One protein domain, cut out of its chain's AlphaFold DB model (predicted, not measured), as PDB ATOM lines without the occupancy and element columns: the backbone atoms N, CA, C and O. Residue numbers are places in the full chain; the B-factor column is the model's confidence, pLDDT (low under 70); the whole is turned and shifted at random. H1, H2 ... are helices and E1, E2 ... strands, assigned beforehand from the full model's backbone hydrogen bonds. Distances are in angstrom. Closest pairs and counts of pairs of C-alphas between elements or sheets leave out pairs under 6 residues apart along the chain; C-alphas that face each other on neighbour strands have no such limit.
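What this domain is: This is residues 183 to 318 of the 321 residues of an uncharacterized protein of Nitrospirillum iridis (UniProt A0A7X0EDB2). Two small three-stranded sheets stand end to end as two lobes: in the larger lobe H1 and H5 cover one face of the sheet E1 E6 E5, and H6 crosses H5 on the side away from that sheet. The smaller lobe, at one end of the longest axis, is the sheet E3 E2 E4 with H3 packed on it; E4 runs on into E5 from one sheet to the other. The printed part has 136 residues, with six named helices and six named strands in the order H1 H2 E1 E2 E3 H3 E4 E5 E6 H4 H5 H6, class mixed. The first sheet is mixed, the second antiparallel. The whole is compact, radius of gyration of the C-alphas 14.0 A, spanning 41 by 30 by 29 A.

Where its parts are: H1, residues 183 to 198, begins at C-alpha (131.949, 19.960, 0.533) and measures 22.5 A. H2 is 204 to 208, E1 210 to 213, E2 216 to 219, E3 227 to 229. H3, 232 to 240, measures 12.1 A. E4 is 246 to 248, E5 250 to 253, E6 258 to 262 with 13.2 A, H4 263 to 266. H5, 281 to 297, measures 24.1 A; H6, 307 to 317, measures 15.5 A and ends at C-alpha (130.208, 8.861, 23.893).

How they stand to each other: E6 is parallel to E1, with N 213 and O 261 2.8 A apart, and antiparallel to E5 in a hairpin, N 253 to O 258 2.8 A. H1 and H5 lie on the same face, two layers with helices on one face; H5 runs along the strands at a height over the sheet of 8.9 A. H1 and H5 touch, closest C-alphas Glu 192 and Gln 286 at 6.4 A, a steep tilt of 52 degrees, the same way. H6 touches H5, C-alphas Gly 294 and Ala 310 4.5 A apart, a steep tilt of 64 degrees, opposite ways. H2 touches H1, C-alphas Leu 197 and Lys 204 7.0 A apart. H4 touches H5, C-alphas Ala 266 and Ala 281 4.8 A apart, and only grazes both sheets. In the other sheet E2 is antiparallel to E3, N 227 to O 218 2.8 A, and to E4, N 246 to O 219 2.9 A. E3, H3, E4 form a split strand-helix-strand unit, E2 between the strands, its crossover right-handed. H3 is 7.1 A over this sheet. In H1, H2, H3, H5 and H6 every O i to N i+4 pair is within hydrogen-bond range; H4 is too short for one.

The domain as a whole: The C-alphas farthest apart, Arg 198 and Gly 241, are 41.2 A apart. The printed part has no cut. The link H4 to H5 is long, 14 residues. Mean pLDDT of the printed part is 92.0; residues 299 to 305 are under 70.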
ATOM      1  N   ALA A 183     130.562  19.668   0.184       96.69
ATOM      2  CA  ALA A 183     131.949  19.960   0.533       96.69
ATOM      3  C   ALA A 183     132.111  20.201   2.042       96.69
ATOM      4  O   ALA A 183     132.993  19.607   2.666       96.69
ATOM      5  N   ASP A 184     131.227  21.005   2.636       98.00
ATOM      6  CA  ASP A 184     131.259  21.303   4.071       98.00
ATOM      7  C   ASP A 184     130.895  20.077   4.912       98.00
ATOM      8  O   ASP A 184     131.534  19.819   5.930       98.00
ATOM      9  N   ALA A 185     129.928  19.270   4.466       97.81
ATOM     10  CA  ALA A 185     129.562  18.011   5.107       97.81
ATOM     11  C   ALA A 185     130.728  17.010   5.095       97.81
ATOM     12  O   ALA A 185     131.035  16.414   6.128       97.81
ATOM     13  N   LYS A 186     131.432  16.870   3.961       97.75
ATOM     14  CA  LYS A 186     132.626  16.017   3.857       97.75
ATOM     15  C   LYS A 186     133.759  16.514   4.751       97.75
ATOM     16  O   LYS A 186     134.422  15.712   5.407       97.75
ATOM     17  N   LYS A 187     133.988  17.830   4.783       98.25
ATOM     18  CA  LYS A 187     134.981  18.450   5.669       98.25
ATOM     19  C   LYS A 187     134.653  18.152   7.132       98.25
ATOM     20  O   LYS A 187     135.522  17.669   7.851       98.25
ATOM     21  N   LEU A 188     133.402  18.363   7.537       98.38
ATOM     22  CA  LEU A 188     132.921  18.078   8.884       98.38
ATOM     23  C   LEU A 188     133.074  16.593   9.248       98.38
ATOM     24  O   LEU A 188     133.601  16.289  10.310       98.38
ATOM     25  N   PHE A 189     132.683  15.672   8.361       98.44
ATOM     26  CA  PHE A 189     132.895  14.233   8.554       98.44
ATOM     27  C   PHE A 189     134.372  13.908   8.825       98.44
ATOM     28  O   PHE A 189     134.683  13.232   9.804       98.44
ATOM     29  N   ASN A 190     135.287  14.431   8.001       98.25
ATOM     30  CA  ASN A 190     136.722  14.193   8.161       98.25
ATOM     31  C   ASN A 190     137.254  14.763   9.485       98.25
ATOM     32  O   ASN A 190     138.055  14.111  10.153       98.25
ATOM     33  N   GLU A 191     136.826  15.972   9.863       98.19
ATOM     34  CA  GLU A 191     137.213  16.612  11.126       98.19
ATOM     35  C   GLU A 191     136.771  15.786  12.340       98.19
ATOM     36  O   GLU A 191     137.581  15.548  13.240       98.19
ATOM     37  N   GLU A 192     135.515  15.333  12.352       98.31
ATOM     38  CA  GLU A 192     134.944  14.568  13.462       98.31
ATOM     39  C   GLU A 192     135.534  13.158  13.555       98.31
ATOM     40  O   GLU A 192     135.900  12.721  14.647       98.31
ATOM     41  N   LEU A 193     135.718  12.469  12.425       97.94
ATOM     42  CA  LEU A 193     136.351  11.150  12.400       97.94
ATOM     43  C   LEU A 193     137.819  11.226  12.861       97.94
ATOM     44  O   LEU A 193     138.274  10.400  13.652       97.94
ATOM     45  N   ALA A 194     138.555  12.257  12.431       97.88
ATOM     46  CA  ALA A 194     139.911  12.505  12.916       97.88
ATOM     47  C   ALA A 194     139.935  12.867  14.410       97.88
ATOM     48  O   ALA A 194     140.879  12.501  15.106       97.88
ATOM     49  N   GLY A 195     138.912  13.570  14.907       97.50
ATOM     50  CA  GLY A 195     138.704  13.808  16.337       97.50
ATOM     51  C   GLY A 195     138.571  12.506  17.118       97.50
ATOM     52  O   GLY A 195     139.355  12.266  18.028       97.50
ATOM     53  N   MET A 196     137.680  11.611  16.681       97.75
ATOM     54  CA  MET A 196     137.486  10.297  17.310       97.75
ATOM     55  C   MET A 196     138.777   9.468  17.361       97.75
ATOM     56  O   MET A 196     139.018   8.773  18.348       97.75
ATOM     57  N   LEU A 197     139.616   9.542  16.320       97.31
ATOM     58  CA  LEU A 197     140.922   8.877  16.302       97.31
ATOM     59  C   LEU A 197     141.896   9.500  17.312       97.31
ATOM     60  O   LEU A 197     142.565   8.769  18.040       97.31
ATOM     61  N   ARG A 198     141.977  10.836  17.377       97.69
ATOM     62  CA  ARG A 198     142.841  11.542  18.344       97.69
ATOM     63  C   ARG A 198     142.435  11.269  19.791       97.69
ATOM     64  O   ARG A 198     143.312  11.103  20.630       97.69
ATOM     65  N   ASP A 199     141.137  11.177  20.050       96.50
ATOM     66  CA  ASP A 199     140.582  10.928  21.383       96.50
ATOM     67  C   ASP A 199     140.694   9.446  21.804       96.50
ATOM     68  O   ASP A 199     140.279   9.074  22.899       96.50
ATOM     69  N   GLY A 200     141.237   8.578  20.941       96.69
ATOM     70  CA  GLY A 200     141.400   7.147  21.211       96.69
ATOM     71  C   GLY A 200     140.094   6.348  21.184       96.69
ATOM     72  O   GLY A 200     140.081   5.186  21.588       96.69
ATOM     73  N   LEU A 201     138.998   6.939  20.695       95.62
ATOM     74  CA  LEU A 201     137.698   6.273  20.600       95.62
ATOM     75  C   LEU A 201     137.673   5.219  19.481       95.62
ATOM     76  O   LEU A 201     136.954   4.223  19.571       95.62
ATOM     77  N   ILE A 202     138.472   5.430  18.432       97.00
ATOM     78  CA  ILE A 202     138.649   4.496  17.316       97.00
ATOM     79  C   ILE A 202     140.129   4.220  17.066       97.00
ATOM     80  O   ILE A 202     140.985   5.072  17.297       97.00
ATOM     81  N   SER A 203     140.437   3.022  16.569       96.75
ATOM     82  CA  SER A 203     141.778   2.686  16.085       96.75
ATOM     83  C   SER A 203     142.009   3.212  14.662       96.75
ATOM     84  O   SER A 203     141.071   3.593  13.960       96.75
ATOM     85  N   LYS A 204     143.258   3.170  14.178       96.25
ATOM     86  CA  LYS A 204     143.560   3.469  12.766       96.25
ATOM     87  C   LYS A 204     142.822   2.527  11.803       96.25
ATOM     88  O   LYS A 204     142.368   2.964  10.756       96.25
ATOM     89  N   GLN A 205     142.669   1.255  12.173       94.12
ATOM     90  CA  GLN A 205     141.915   0.295  11.368       94.12
ATOM     91  C   GLN A 205     140.421   0.643  11.327       94.12
ATOM     92  O   GLN A 205     139.796   0.542  10.277       94.12
ATOM     93  N   ASP A 206     139.848   1.069  12.456       92.69
ATOM     94  CA  ASP A 206     138.455   1.524  12.505       92.69
ATOM     95  C   ASP A 206     138.260   2.783  11.644       92.69
ATOM     96  O   ASP A 206     137.274   2.878  10.927       92.69
ATOM     97  N   PHE A 207     139.221   3.714  11.642       95.00
ATOM     98  CA  PHE A 207     139.180   4.917  10.799       95.00
ATOM     99  C   PHE A 207     138.994   4.581   9.310       95.00
ATOM    100  O   PHE A 207     138.183   5.204   8.630       95.00
ATOM    101  N   GLU A 208     139.696   3.563   8.810       95.00
ATOM    102  CA  GLU A 208     139.615   3.115   7.411       95.00
ATOM    103  C   GLU A 208     138.280   2.430   7.064       95.00
ATOM    104  O   GLU A 208     137.956   2.273   5.888       95.00
ATOM    105  N   ARG A 209     137.478   2.048   8.068       96.44
ATOM    106  CA  ARG A 209     136.152   1.437   7.879       96.44
ATOM    107  C   ARG A 209     135.038   2.457   7.680       96.44
ATOM    108  O   ARG A 209     133.935   2.060   7.315       96.44
ATOM    109  N   PHE A 210     135.299   3.742   7.906       98.06
ATOM    110  CA  PHE A 210     134.329   4.806   7.667       98.06
ATOM    111  C   PHE A 210     134.540   5.444   6.300       98.06
ATOM    112  O   PHE A 210     135.650   5.799   5.912       98.06
ATOM    113  N   SER A 211     133.441   5.668   5.585       97.75
ATOM    114  CA  SER A 211     133.450   6.409   4.327       97.75
ATOM    115  C   SER A 211     132.304   7.408   4.278       97.75
ATOM    116  O   SER A 211     131.206   7.140   4.759       97.75
ATOM    117  N   PHE A 212     132.559   8.571   3.684       98.31
ATOM    118  CA  PHE A 212     131.527   9.570   3.437       98.31
ATOM    119  C   PHE A 212     130.974   9.433   2.023       98.31
ATOM    120  O   PHE A 212     131.728   9.449   1.046       98.31
ATOM    121  N   VAL A 213     129.652   9.360   1.916       97.50
ATOM    122  CA  VAL A 213     128.911   9.293   0.661       97.50
ATOM    123  C   VAL A 213     128.181  10.630   0.482       97.50
ATOM    124  O   VAL A 213     127.254  10.916   1.239       97.50
ATOM    125  N   PRO A 214     128.547  11.464  -0.514       95.94
ATOM    126  CA  PRO A 214     127.980  12.805  -0.702       95.94
ATOM    127  C   PRO A 214     126.575  12.777  -1.339       95.94
ATOM    128  O   PRO A 214     126.243  13.601  -2.184       95.94
ATOM    129  N   TRP A 215     125.748  11.814  -0.937       96.62
ATOM    130  CA  TRP A 215     124.380  11.597  -1.396       96.62
ATOM    131  C   TRP A 215     123.470  11.366  -0.191       96.62
ATOM    132  O   TRP A 215     123.922  10.935   0.872       96.62
ATOM    133  N   PHE A 216     122.182  11.646  -0.354       97.38
ATOM    134  CA  PHE A 216     121.160  11.192   0.586       97.38
ATOM    135  C   PHE A 216     120.798   9.746   0.253       97.38
ATOM    136  O   PHE A 216     120.813   9.369  -0.918       97.38
ATOM    137  N   ALA A 217     120.477   8.946   1.266       97.12
ATOM    138  CA  ALA A 217     120.165   7.531   1.109       97.12
ATOM    139  C   ALA A 217     118.769   7.230   1.650       97.12
ATOM    140  O   ALA A 217     118.518   7.418   2.839       97.12
ATOM    141  N   ALA A 218     117.880   6.751   0.787       95.31
ATOM    142  CA  ALA A 218     116.593   6.188   1.168       95.31
ATOM    143  C   ALA A 218     116.705   4.663   1.247       95.31
ATOM    144  O   ALA A 218     117.217   4.032   0.323       95.31
ATOM    145  N   THR A 219     116.242   4.058   2.334       94.75
ATOM    146  CA  THR A 219     116.380   2.613   2.549       94.75
ATOM    147  C   THR A 219     115.231   2.041   3.371       94.75
ATOM    148  O   THR A 219     114.376   2.778   3.858       94.75
ATOM    149  N   THR A 220     115.225   0.720   3.530       89.50
ATOM    150  CA  THR A 220     114.408  -0.022   4.498       89.50
ATOM    151  C   THR A 220     115.302  -1.005   5.252       89.50
ATOM    152  O   THR A 220     116.432  -1.262   4.841       89.50
ATOM    153  N   LYS A 221     114.783  -1.626   6.317       84.56
ATOM    154  CA  LYS A 221     115.513  -2.662   7.070       84.56
ATOM    155  C   LYS A 221     115.874  -3.906   6.246       84.56
ATOM    156  O   LYS A 221     116.725  -4.676   6.663       84.56
ATOM    157  N   THR A 222     115.199  -4.141   5.121       85.31
ATOM    158  CA  THR A 222     115.373  -5.346   4.295       85.31
ATOM    159  C   THR A 222     116.146  -5.080   3.007       85.31
ATOM    160  O   THR A 222     116.223  -5.964   2.159       85.31
ATOM    161  N   MET A 223     116.648  -3.860   2.806       86.75
ATOM    162  CA  MET A 223     117.406  -3.501   1.610       86.75
ATOM    163  C   MET A 223     118.902  -3.618   1.872       86.75
ATOM    164  O   MET A 223     119.416  -2.976   2.782       86.75
ATOM    165  N   ASP A 224     119.586  -4.387   1.025       85.56
ATOM    166  CA  ASP A 224     121.047  -4.500   1.059       85.56
ATOM    167  C   ASP A 224     121.725  -3.191   0.624       85.56
ATOM    168  O   ASP A 224     122.727  -2.781   1.208       85.56
ATOM    169  N   ASP A 225     121.154  -2.514  -0.380       90.00
ATOM    170  CA  ASP A 225     121.676  -1.268  -0.940       90.00
ATOM    171  C   ASP A 225     120.618  -0.152  -0.902       90.00
ATOM    172  O   ASP A 225     119.497  -0.342  -1.387       90.00
ATOM    173  N   PRO A 226     120.949   1.037  -0.368       96.06
ATOM    174  CA  PRO A 226     120.026   2.162  -0.345       96.06
ATOM    175  C   PRO A 226     119.881   2.820  -1.723       96.06
ATOM    176  O   PRO A 226     120.814   2.858  -2.528       96.06
ATOM    177  N   LEU A 227     118.732   3.453  -1.958       94.44
ATOM    178  CA  LEU A 227     118.514   4.332  -3.103       94.44
ATOM    179  C   LEU A 227     119.191   5.679  -2.841       94.44
ATOM    180  O   LEU A 227     118.848   6.384  -1.889       94.44
ATOM    181  N   LEU A 228     120.158   6.037  -3.683       95.19
ATOM    182  CA  LEU A 228     120.883   7.298  -3.560       95.19
ATOM    183  C   LEU A 228     120.163   8.433  -4.289       95.19
ATOM    184  O   LEU A 228     119.598   8.248  -5.369       95.19
ATOM    185  N   SER A 229     120.227   9.629  -3.708       94.44
ATOM    186  CA  SER A 229     119.619  10.825  -4.280       94.44
ATOM    187  C   SER A 229     120.427  12.093  -4.029       94.44
ATOM    188  O   SER A 229     121.076  12.250  -2.993       94.44
ATOM    189  N   GLY A 230     120.406  13.001  -5.008       92.25
ATOM    190  CA  GLY A 230     121.141  14.267  -4.964       92.25
ATOM    191  C   GLY A 230     120.505  15.317  -4.050       92.25
ATOM    192  O   GLY A 230     121.141  16.325  -3.753       92.25
ATOM    193  N   SER A 231     119.268  15.093  -3.587       93.31
ATOM    194  CA  SER A 231     118.561  15.987  -2.666       93.31
ATOM    195  C   SER A 231     117.789  15.230  -1.586       93.31
ATOM    196  O   SER A 231     117.374  14.080  -1.764       93.31
ATOM    197  N   MET A 232     117.560  15.909  -0.461       94.56
ATOM    198  CA  MET A 232     116.777  15.383   0.656       94.56
ATOM    199  C   MET A 232     115.312  15.145   0.253       94.56
ATOM    200  O   MET A 232     114.701  14.167   0.672       94.56
ATOM    201  N   GLU A 233     114.734  16.011  -0.581       92.06
ATOM    202  CA  GLU A 233     113.359  15.889  -1.086       92.06
ATOM    203  C   GLU A 233     113.171  14.599  -1.874       92.06
ATOM    204  O   GLU A 233     112.200  13.875  -1.653       92.06
ATOM    205  N   ALA A 234     114.103  14.306  -2.778       92.44
ATOM    206  CA  ALA A 234     114.021  13.121  -3.609       92.44
ATOM    207  C   ALA A 234     114.293  11.846  -2.794       92.44
ATOM    208  O   ALA A 234     113.579  10.867  -2.993       92.44
ATOM    209  N   ALA A 235     115.217  11.869  -1.825       95.06
ATOM    210  CA  ALA A 235     115.397  10.752  -0.891       95.06
ATOM    211  C   ALA A 235     114.143  10.494  -0.037       95.06
ATOM    212  O   ALA A 235     113.711   9.356   0.100       95.06
ATOM    213  N   LEU A 236     113.494  11.535   0.493       91.62
ATOM    214  CA  LEU A 236     112.242  11.371   1.241       91.62
ATOM    215  C   LEU A 236     111.107  10.845   0.362       91.62
ATOM    216  O   LEU A 236     110.333  10.004   0.805       91.62
ATOM    217  N   SER A 237     111.010  11.322  -0.881       90.31
ATOM    218  CA  SER A 237     110.041  10.808  -1.851       90.31
ATOM    219  C   SER A 237     110.257   9.313  -2.113       90.31
ATOM    220  O   SER A 237     109.314   8.531  -2.029       90.31
ATOM    221  N   GLN A 238     111.510   8.904  -2.341       93.12
ATOM    222  CA  GLN A 238     111.891   7.498  -2.494       93.12
ATOM    223  C   GLN A 238     111.550   6.686  -1.238       93.12
ATOM    224  O   GLN A 238     110.890   5.659  -1.353       93.12
ATOM    225  N   ALA A 239     111.924   7.163  -0.047       92.19
ATOM    226  CA  ALA A 239     111.643   6.494   1.223       92.19
ATOM    227  C   ALA A 239     110.136   6.300   1.456       92.19
ATOM    228  O   ALA A 239     109.715   5.214   1.838       92.19
ATOM    229  N   ASN A 240     109.312   7.308   1.156       90.75
ATOM    230  CA  ASN A 240     107.853   7.215   1.262       90.75
ATOM    231  C   ASN A 240     107.240   6.193   0.292       90.75
ATOM    232  O   ASN A 240     106.151   5.683   0.549       90.75
ATOM    233  N   GLY A 241     107.916   5.908  -0.825       88.94
ATOM    234  CA  GLY A 241     107.523   4.854  -1.761       88.94
ATOM    235  C   GLY A 241     107.860   3.440  -1.277       88.94
ATOM    236  O   GLY A 241     107.373   2.471  -1.854       88.94
ATOM    237  N   LEU A 242     108.673   3.304  -0.225       88.88
ATOM    238  CA  LEU A 242     109.096   2.025   0.332       88.88
ATOM    239  C   LEU A 242     108.273   1.687   1.583       88.88
ATOM    240  O   LEU A 242     108.022   2.531   2.444       88.88
ATOM    241  N   THR A 243     107.882   0.420   1.731       90.00
ATOM    242  CA  THR A 243     107.192  -0.032   2.949       90.00
ATOM    243  C   THR A 243     108.162   0.018   4.130       90.00
ATOM    244  O   THR A 243     109.134  -0.730   4.164       90.00
ATOM    245  N   GLY A 244     107.909   0.917   5.087       87.50
ATOM    246  CA  GLY A 244     108.817   1.156   6.215       87.50
ATOM    247  C   GLY A 244     110.101   1.898   5.831       87.50
ATOM    248  O   GLY A 244     111.115   1.744   6.511       87.50
ATOM    249  N   GLY A 245     110.082   2.658   4.731       90.81
ATOM    250  CA  GLY A 245     111.241   3.410   4.272       90.81
ATOM    251  C   GLY A 245     111.605   4.595   5.158       90.81
ATOM    252  O   GLY A 245     110.746   5.247   5.753       90.81
ATOM    253  N   PHE A 246     112.898   4.899   5.213       93.69
ATOM    254  CA  PHE A 246     113.446   6.059   5.911       93.69
ATOM    255  C   PHE A 246     114.689   6.597   5.192       93.69
ATOM    256  O   PHE A 246     115.230   5.957   4.288       93.69
ATOM    257  N   VAL A 247     115.137   7.793   5.587       94.75
ATOM    258  CA  VAL A 247     116.393   8.384   5.107       94.75
ATOM    259  C   VAL A 247     117.487   8.124   6.138       94.75
ATOM    260  O   VAL A 247     117.392   8.601   7.267       94.75
ATOM    261  N   ALA A 248     118.511   7.364   5.762       95.06
ATOM    262  CA  ALA A 248     119.567   6.927   6.672       95.06
ATOM    263  C   ALA A 248     120.634   8.013   6.864       95.06
ATOM    264  O   ALA A 248     121.062   8.631   5.892       95.06
ATOM    265  N   GLY A 249     121.086   8.254   8.100       95.69
ATOM    266  CA  GLY A 249     122.255   9.103   8.382       95.69
ATOM    267  C   GLY A 249     123.578   8.354   8.194       95.69
ATOM    268  O   GLY A 249     124.533   8.902   7.642       95.69
ATOM    269  N   GLY A 250     123.599   7.077   8.564       96.50
ATOM    270  CA  GLY A 250     124.670   6.131   8.295       96.50
ATOM    271  C   GLY A 250     124.100   4.730   8.087       96.50
ATOM    272  O   GLY A 250     122.919   4.502   8.349       96.50
ATOM    273  N   LEU A 251     124.911   3.839   7.520       94.19
ATOM    274  CA  LEU A 251     124.630   2.408   7.426       94.19
ATOM    275  C   LEU A 251     125.932   1.628   7.591       94.19
ATOM    276  O   LEU A 251     126.910   1.896   6.886       94.19
ATOM    277  N   THR A 252     125.919   0.632   8.470       94.00
ATOM    278  CA  THR A 252     127.019  -0.316   8.654       94.00
ATOM    279  C   THR A 252     126.712  -1.624   7.929       94.00
ATOM    280  O   THR A 252     125.691  -2.251   8.190       94.00
ATOM    281  N   ASP A 253     127.593  -2.056   7.022       91.19
ATOM    282  CA  ASP A 253     127.493  -3.367   6.376       91.19
ATOM    283  C   ASP A 253     128.027  -4.443   7.339       91.19
ATOM    284  O   ASP A 253     129.237  -4.475   7.605       91.19
ATOM    285  N   PRO A 254     127.175  -5.355   7.841       87.81
ATOM    286  CA  PRO A 254     127.579  -6.353   8.829       87.81
ATOM    287  C   PRO A 254     128.585  -7.376   8.278       87.81
ATOM    288  O   PRO A 254     129.311  -8.000   9.046       87.81
ATOM    289  N   ARG A 255     128.674  -7.551   6.953       86.44
ATOM    290  CA  ARG A 255     129.578  -8.526   6.316       86.44
ATOM    291  C   ARG A 255     131.017  -8.032   6.298       86.44
ATOM    292  O   ARG A 255     131.950  -8.823   6.404       86.44
ATOM    293  N   THR A 256     131.195  -6.727   6.115       90.06
ATOM    294  CA  THR A 256     132.520  -6.095   6.002       90.06
ATOM    295  C   THR A 256     132.897  -5.302   7.248       90.06
ATOM    296  O   THR A 256     134.057  -4.920   7.405       90.06
ATOM    297  N   ASN A 257     131.931  -5.076   8.141       91.88
ATOM    298  CA  ASN A 257     132.034  -4.183   9.285       91.88
ATOM    299  C   ASN A 257     132.492  -2.770   8.880       91.88
ATOM    300  O   ASN A 257     133.309  -2.158   9.566       91.88
ATOM    301  N   THR A 258     132.022  -2.284   7.725       94.06
ATOM    302  CA  THR A 258     132.312  -0.932   7.220       94.06
ATOM    303  C   THR A 258     131.073  -0.058   7.294       94.06
ATOM    304  O   THR A 258     129.963  -0.546   7.113       94.06
ATOM    305  N   SER A 259     131.257   1.236   7.546       96.25
ATOM    306  CA  SER A 259     130.161   2.188   7.708       96.25
ATOM    307  C   SER A 259     130.224   3.278   6.648       96.25
ATOM    308  O   SER A 259     131.252   3.930   6.435       96.25
ATOM    309  N   LYS A 260     129.094   3.492   5.982       97.81
ATOM    310  CA  LYS A 260     128.870   4.604   5.060       97.81
ATOM    311  C   LYS A 260     128.092   5.681   5.801       97.81
ATOM    312  O   LYS A 260     127.030   5.401   6.340       97.81
ATOM    313  N   ILE A 261     128.608   6.903   5.811       98.31
ATOM    314  CA  ILE A 261     127.938   8.082   6.363       98.31
ATOM    315  C   ILE A 261     127.409   8.924   5.207       98.31
ATOM    316  O   ILE A 261     128.159   9.264   4.292       98.31
ATOM    317  N   TYR A 262     126.125   9.258   5.250       98.31
ATOM    318  CA  TYR A 262     125.412   9.948   4.175       98.31
ATOM    319  C   TYR A 262     125.205  11.433   4.488       98.31
ATOM    320  O   TYR A 262     125.383  11.891   5.617       98.31
ATOM    321  N   MET A 263     124.778  12.204   3.484       97.88
ATOM    322  CA  MET A 263     124.548  13.654   3.607       97.88
ATOM    323  C   MET A 263     123.577  14.040   4.732       97.88
ATOM    324  O   MET A 263     123.728  15.087   5.358       97.88
ATOM    325  N   SER A 264     122.593  13.191   5.017       96.88
ATOM    326  CA  SER A 264     121.618  13.336   6.106       96.88
ATOM    327  C   SER A 264     122.268  13.439   7.488       96.88
ATOM    328  O   SER A 264     121.714  14.116   8.350       96.88
ATOM    329  N   ALA A 265     123.452  12.853   7.706       97.50
ATOM    330  CA  ALA A 265     124.167  12.987   8.976       97.50
ATOM    331  C   ALA A 265     124.654  14.419   9.249       97.50
ATOM    332  O   ALA A 265     124.847  14.800  10.402       97.50
ATOM    333  N   ALA A 266     124.820  15.232   8.202       97.12
ATOM    334  CA  ALA A 266     125.192  16.642   8.304       97.12
ATOM    335  C   ALA A 266     123.979  17.578   8.469       97.12
ATOM    336  O   ALA A 266     124.117  18.795   8.346       97.12
ATOM    337  N   ALA A 267     122.790  17.033   8.729       95.88
ATOM    338  CA  ALA A 267     121.583  17.805   8.963       95.88
ATOM    339  C   ALA A 267     121.282  17.912  10.467       95.88
ATOM    340  O   ALA A 267     121.355  16.908  11.188       95.88
ATOM    341  N   PRO A 268     120.891  19.092  10.979       95.94
ATOM    342  CA  PRO A 268     120.306  19.202  12.310       95.94
ATOM    343  C   PRO A 268     119.178  18.190  12.506       95.94
ATOM    344  O   PRO A 268     118.344  17.995  11.619       95.94
ATOM    345  N   THR A 269     119.162  17.540  13.663       93.75
ATOM    346  CA  THR A 269     118.301  16.392  13.952       93.75
ATOM    347  C   THR A 269     117.769  16.493  15.386       93.75
ATOM    348  O   THR A 269     118.440  16.999  16.286       93.75
ATOM    349  N   ALA A 270     116.537  16.051  15.628       93.19
ATOM    350  CA  ALA A 270     116.007  15.939  16.986       93.19
ATOM    351  C   ALA A 270     116.376  14.566  17.567       93.19
ATOM    352  O   ALA A 270     115.694  13.581  17.296       93.19
ATOM    353  N   ILE A 271     117.458  14.508  18.350       91.88
ATOM    354  CA  ILE A 271     118.001  13.264  18.919       91.88
ATOM    355  C   ILE A 271     117.605  13.156  20.402       91.88
ATOM    356  O   ILE A 271     118.145  13.887  21.245       91.88
ATOM    357  N   PRO A 272     116.661  12.265  20.761       88.62
ATOM    358  CA  PRO A 272     116.301  12.003  22.148       88.62
ATOM    359  C   PRO A 272     117.521  11.591  22.979       88.62
ATOM    360  O   PRO A 272     118.377  10.844  22.522       88.62
ATOM    361  N   GLY A 273     117.600  12.060  24.225       87.56
ATOM    362  CA  GLY A 273     118.705  11.727  25.137       87.56
ATOM    363  C   GLY A 273     119.926  12.654  25.062       87.56
ATOM    364  O   GLY A 273     120.837  12.516  25.879       87.56
ATOM    365  N   LEU A 274     119.938  13.635  24.150       87.75
ATOM    366  CA  LEU A 274     120.895  14.753  24.194       87.75
ATOM    367  C   LEU A 274     120.376  15.970  24.973       87.75
ATOM    368  O   LEU A 274     121.123  16.916  25.184       87.75
ATOM    369  N   GLY A 275     119.102  15.981  25.383       85.12
ATOM    370  CA  GLY A 275     118.486  17.128  26.071       85.12
ATOM    371  C   GLY A 275     118.269  18.357  25.177       85.12
ATOM    372  O   GLY A 275     117.802  19.392  25.646       85.12
ATOM    373  N   LEU A 276     118.571  18.246  23.883       85.25
ATOM    374  CA  LEU A 276     118.429  19.314  22.902       85.25
ATOM    375  C   LEU A 276     117.128  19.140  22.119       85.25
ATOM    376  O   LEU A 276     116.784  18.039  21.698       85.25
ATOM    377  N   LYS A 277     116.428  20.251  21.863       88.62
ATOM    378  CA  LYS A 277     115.283  20.258  20.935       88.62
ATOM    379  C   LYS A 277     115.723  20.003  19.489       88.62
ATOM    380  O   LYS A 277     114.952  19.477  18.700       88.62
ATOM    381  N   LYS A 278     116.952  20.411  19.165       92.81
ATOM    382  CA  LYS A 278     117.564  20.349  17.842       92.81
ATOM    383  C   LYS A 278     119.082  20.367  18.003       92.81
ATOM    384  O   LYS A 278     119.600  21.212  18.731       92.81
ATOM    385  N   THR A 279     119.779  19.445  17.352       95.44
ATOM    386  CA  THR A 279     121.247  19.436  17.289       95.44
ATOM    387  C   THR A 279     121.767  20.435  16.259       95.44
ATOM    388  O   THR A 279     121.058  20.827  15.338       95.44
ATOM    389  N   THR A 280     123.036  20.823  16.364       96.75
ATOM    390  CA  THR A 280     123.765  21.404  15.224       96.75
ATOM    391  C   THR A 280     124.155  20.311  14.220       96.75
ATOM    392  O   THR A 280     124.196  19.133  14.572       96.75
ATOM    393  N   ALA A 281     124.522  20.683  12.987       96.62
ATOM    394  CA  ALA A 281     125.063  19.736  12.001       96.62
ATOM    395  C   ALA A 281     126.284  18.958  12.534       96.62
ATOM    396  O   ALA A 281     126.405  17.758  12.299       96.62
ATOM    397  N   ARG A 282     127.157  19.622  13.311       97.50
ATOM    398  CA  ARG A 282     128.312  18.992  13.973       97.50
ATOM    399  C   ARG A 282     127.880  17.936  14.987       97.50
ATOM    400  O   ARG A 282     128.371  16.816  14.935       97.50
ATOM    401  N   GLN A 283     126.932  18.266  15.860       96.94
ATOM    402  CA  GLN A 283     126.403  17.319  16.848       96.94
ATOM    403  C   GLN A 283     125.685  16.132  16.191       96.94
ATOM    404  O   GLN A 283     125.844  15.006  16.654       96.94
ATOM    405  N   SER A 284     124.938  16.355  15.104       97.31
ATOM    406  CA  SER A 284     124.357  15.259  14.318       97.31
ATOM    407  C   SER A 284     125.441  14.350  13.748       97.31
ATOM    408  O   SER A 284     125.394  13.144  13.967       97.31
ATOM    409  N   MET A 285     126.455  14.916  13.085       98.19
ATOM    410  CA  MET A 285     127.558  14.144  12.505       98.19
ATOM    411  C   MET A 285     128.277  13.312  13.574       98.19
ATOM    412  O   MET A 285     128.515  12.121  13.384       98.19
ATOM    413  N   GLN A 286     128.569  13.920  14.726       97.94
ATOM    414  CA  GLN A 286     129.172  13.244  15.875       97.94
ATOM    415  C   GLN A 286     128.337  12.070  16.374       97.94
ATOM    416  O   GLN A 286     128.905  11.022  16.690       97.94
ATOM    417  N   PHE A 287     127.017  12.254  16.452       97.56
ATOM    418  CA  PHE A 287     126.096  11.208  16.856       97.56
ATOM    419  C   PHE A 287     126.097  10.060  15.848       97.56
ATOM    420  O   PHE A 287     126.351   8.931  16.250       97.56
ATOM    421  N   PHE A 288     125.890  10.329  14.554       97.50
ATOM    422  CA  PHE A 288     125.812   9.274  13.538       97.50
ATOM    423  C   PHE A 288     127.122   8.492  13.412       97.50
ATOM    424  O   PHE A 288     127.095   7.269  13.366       97.50
ATOM    425  N   LEU A 289     128.281   9.157  13.469       98.00
ATOM    426  CA  LEU A 289     129.575   8.465  13.495       98.00
ATOM    427  C   LEU A 289     129.700   7.496  14.675       98.00
ATOM    428  O   LEU A 289     130.196   6.381  14.520       98.00
ATOM    429  N   ARG A 290     129.250   7.907  15.866       97.00
ATOM    430  CA  ARG A 290     129.298   7.053  17.058       97.00
ATOM    431  C   ARG A 290     128.227   5.975  17.029       97.00
ATOM    432  O   ARG A 290     128.491   4.887  17.514       97.00
ATOM    433  N   HIS A 291     127.063   6.252  16.458       96.19
ATOM    434  CA  HIS A 291     126.004   5.270  16.259       96.19
ATOM    435  C   HIS A 291     126.525   4.128  15.378       96.19
ATOM    436  O   HIS A 291     126.538   2.977  15.807       96.19
ATOM    437  N   GLU A 292     127.107   4.450  14.220       95.81
ATOM    438  CA  GLU A 292     127.715   3.442  13.346       95.81
ATOM    439  C   GLU A 292     128.918   2.743  13.998       95.81
ATOM    440  O   GLU A 292     129.108   1.539  13.838       95.81
ATOM    441  N   LEU A 293     129.721   3.455  14.798       95.75
ATOM    442  CA  LEU A 293     130.768   2.816  15.599       95.75
ATOM    443  C   LEU A 293     130.177   1.821  16.609       95.75
ATOM    444  O   LEU A 293     130.758   0.762  16.844       95.75
ATOM    445  N   GLY A 294     129.028   2.154  17.198       94.06
ATOM    446  CA  GLY A 294     128.261   1.278  18.073       94.06
ATOM    447  C   GLY A 294     127.910  -0.027  17.369       94.06
ATOM    448  O   GLY A 294     128.185  -1.090  17.930       94.06
ATOM    449  N   HIS A 295     127.419   0.048  16.128       92.44
ATOM    450  CA  HIS A 295     127.215  -1.124  15.270       92.44
ATOM    451  C   HIS A 295     128.528  -1.883  15.046       92.44
ATOM    452  O   HIS A 295     128.590  -3.086  15.305       92.44
ATOM    453  N   GLN A 296     129.616  -1.199  14.675       92.38
ATOM    454  CA  GLN A 296     130.899  -1.853  14.394       92.38
ATOM    455  C   GLN A 296     131.505  -2.599  15.591       92.38
ATOM    456  O   GLN A 296     132.062  -3.690  15.437       92.38
ATOM    457  N   LYS A 297     131.434  -2.010  16.792       89.31
ATOM    458  CA  LYS A 297     131.976  -2.600  18.029       89.31
ATOM    459  C   LYS A 297     131.136  -3.773  18.528       89.31
ATOM    460  O   LYS A 297     131.649  -4.613  19.261       89.31
ATOM    461  N   GLN A 298     129.880  -3.848  18.101       81.19
ATOM    462  CA  GLN A 298     128.955  -4.933  18.421       81.19
ATOM    463  C   GLN A 298     128.883  -5.992  17.307       81.19
ATOM    464  O   GLN A 298     128.041  -6.883  17.362       81.19
ATOM    465  N   GLY A 299     129.760  -5.912  16.297       66.62
ATOM    466  CA  GLY A 299     129.782  -6.848  15.168       66.62
ATOM    467  C   GLY A 299     128.547  -6.753  14.267       66.62
ATOM    468  O   GLY A 299     128.155  -7.755  13.679       66.62
ATOM    469  N   GLY A 300     127.907  -5.580  14.204       60.88
ATOM    470  CA  GLY A 300     126.706  -5.313  13.407       60.88
ATOM    471  C   GLY A 300     125.434  -5.982  13.926       60.88
ATOM    472  O   GLY A 300     124.443  -6.027  13.209       60.88
ATOM    473  N   ASN A 301     125.456  -6.539  15.137       58.59
ATOM    474  CA  ASN A 301     124.469  -7.532  15.545       58.59
ATOM    475  C   ASN A 301     123.562  -7.032  16.671       58.59
ATOM    476  O   ASN A 301     123.134  -7.772  17.551       58.59
ATOM    477  N   CYS A 302     123.270  -5.742  16.633       69.12
ATOM    478  CA  CYS A 302     122.500  -5.047  17.640       69.12
ATOM    479  C   CYS A 302     121.104  -5.703  17.880       69.12
ATOM    480  O   CYS A 302     120.590  -5.631  18.976       69.12
ATOM    481  N   GLY A 303     120.545  -6.494  16.963       58.03
ATOM    482  CA  GLY A 303     119.409  -7.417  17.105       58.03
ATOM    483  C   GLY A 303     118.032  -6.802  17.442       58.03
ATOM    484  O   GLY A 303     117.964  -5.864  18.218       58.03
ATOM    485  N   PRO A 304     116.901  -7.431  17.033       43.44
ATOM    486  CA  PRO A 304     115.833  -6.936  16.136       43.44
ATOM    487  C   PRO A 304     115.204  -5.556  16.451       43.44
ATOM    488  O   PRO A 304     114.440  -5.039  15.632       43.44
ATOM    489  N   ASP A 305     115.539  -4.950  17.591       55.53
ATOM    490  CA  ASP A 305     115.399  -3.524  17.919       55.53
ATOM    491  C   ASP A 305     116.750  -2.774  17.737       55.53
ATOM    492  O   ASP A 305     117.051  -1.830  18.473       55.53
ATOM    493  N   ASP A 306     117.561  -3.210  16.756       71.06
ATOM    494  CA  ASP A 306     119.011  -2.990  16.587       71.06
ATOM    495  C   ASP A 306     119.502  -1.552  16.792       71.06
ATOM    496  O   ASP A 306     120.607  -1.295  17.252       71.06
ATOM    497  N   GLU A 307     118.695  -0.556  16.483       84.75
ATOM    498  CA  GLU A 307     119.197   0.810  16.511       84.75
ATOM    499  C   GLU A 307     119.366   1.349  17.942       84.75
ATOM    500  O   GLU A 307     120.201   2.220  18.182       84.75
ATOM    501  N   CYS A 308     118.645   0.805  18.934       87.31
ATOM    502  CA  CYS A 308     118.645   1.364  20.291       87.31
ATOM    503  C   CYS A 308     120.002   1.228  21.001       87.31
ATOM    504  O   CYS A 308     120.385   2.100  21.784       87.31
ATOM    505  N   CYS A 309     120.725   0.130  20.772       88.56
ATOM    506  CA  CYS A 309     122.044  -0.075  21.373       88.56
ATOM    507  C   CYS A 309     123.091   0.844  20.745       88.56
ATOM    508  O   CYS A 309     123.902   1.424  21.471       88.56
ATOM    509  N   ALA A 310     123.047   1.027  19.426       92.19
ATOM    510  CA  ALA A 310     123.882   1.991  18.722       92.19
ATOM    511  C   ALA A 310     123.568   3.435  19.154       92.19
ATOM    512  O   ALA A 310     124.483   4.209  19.436       92.19
ATOM    513  N   ASP A 311     122.288   3.772  19.332       92.69
ATOM    514  CA  ASP A 311     121.839   5.064  19.855       92.69
ATOM    515  C   ASP A 311     122.367   5.329  21.269       92.69
ATOM    516  O   ASP A 311     122.930   6.390  21.542       92.69
ATOM    517  N   ALA A 312     122.222   4.358  22.176       91.19
ATOM    518  CA  ALA A 312     122.709   4.463  23.548       91.19
ATOM    519  C   ALA A 312     124.236   4.610  23.594       91.19
ATOM    520  O   ALA A 312     124.750   5.457  24.328       91.19
ATOM    521  N   PHE A 313     124.955   3.835  22.776       93.19
ATOM    522  CA  PHE A 313     126.399   3.966  22.624       93.19
ATOM    523  C   PHE A 313     126.772   5.367  22.130       93.19
ATOM    524  O   PHE A 313     127.623   6.019  22.737       93.19
ATOM    525  N   ALA A 314     126.106   5.870  21.088       95.31
ATOM    526  CA  ALA A 314     126.358   7.201  20.553       95.31
ATOM    527  C   ALA A 314     126.151   8.281  21.612       95.31
ATOM    528  O   ALA A 314     127.044   9.088  21.866       95.31
ATOM    529  N   ILE A 315     125.005   8.231  22.291       94.19
ATOM    530  CA  ILE A 315     124.621   9.109  23.396       94.19
ATOM    531  C   ILE A 315     125.667   9.077  24.511       94.19
ATOM    532  O   ILE A 315     126.008  10.143  25.014       94.19
ATOM    533  N   ALA A 316     126.175   7.913  24.913       93.81
ATOM    534  CA  ALA A 316     127.152   7.796  25.999       93.81
ATOM    535  C   ALA A 316     128.535   8.372  25.647       93.81
ATOM    536  O   ALA A 316     129.257   8.797  26.542       93.81
ATOM    537  N   HIS A 317     128.887   8.424  24.358       95.38
ATOM    538  CA  HIS A 317     130.208   8.861  23.893       95.38
ATOM    539  C   HIS A 317     130.203  10.246  23.232       95.38
ATOM    540  O   HIS A 317     131.227  10.662  22.683       95.38
ATOM    541  N   MET A 318     129.075  10.967  23.242       96.12
ATOM    542  CA  MET A 318     129.010  12.340  22.730       96.12
ATOM    543  C   MET A 318     129.957  13.266  23.515       96.12
ATOM    544  O   MET A 318     129.975  13.209  24.745       96.12
TER     545      MET A 318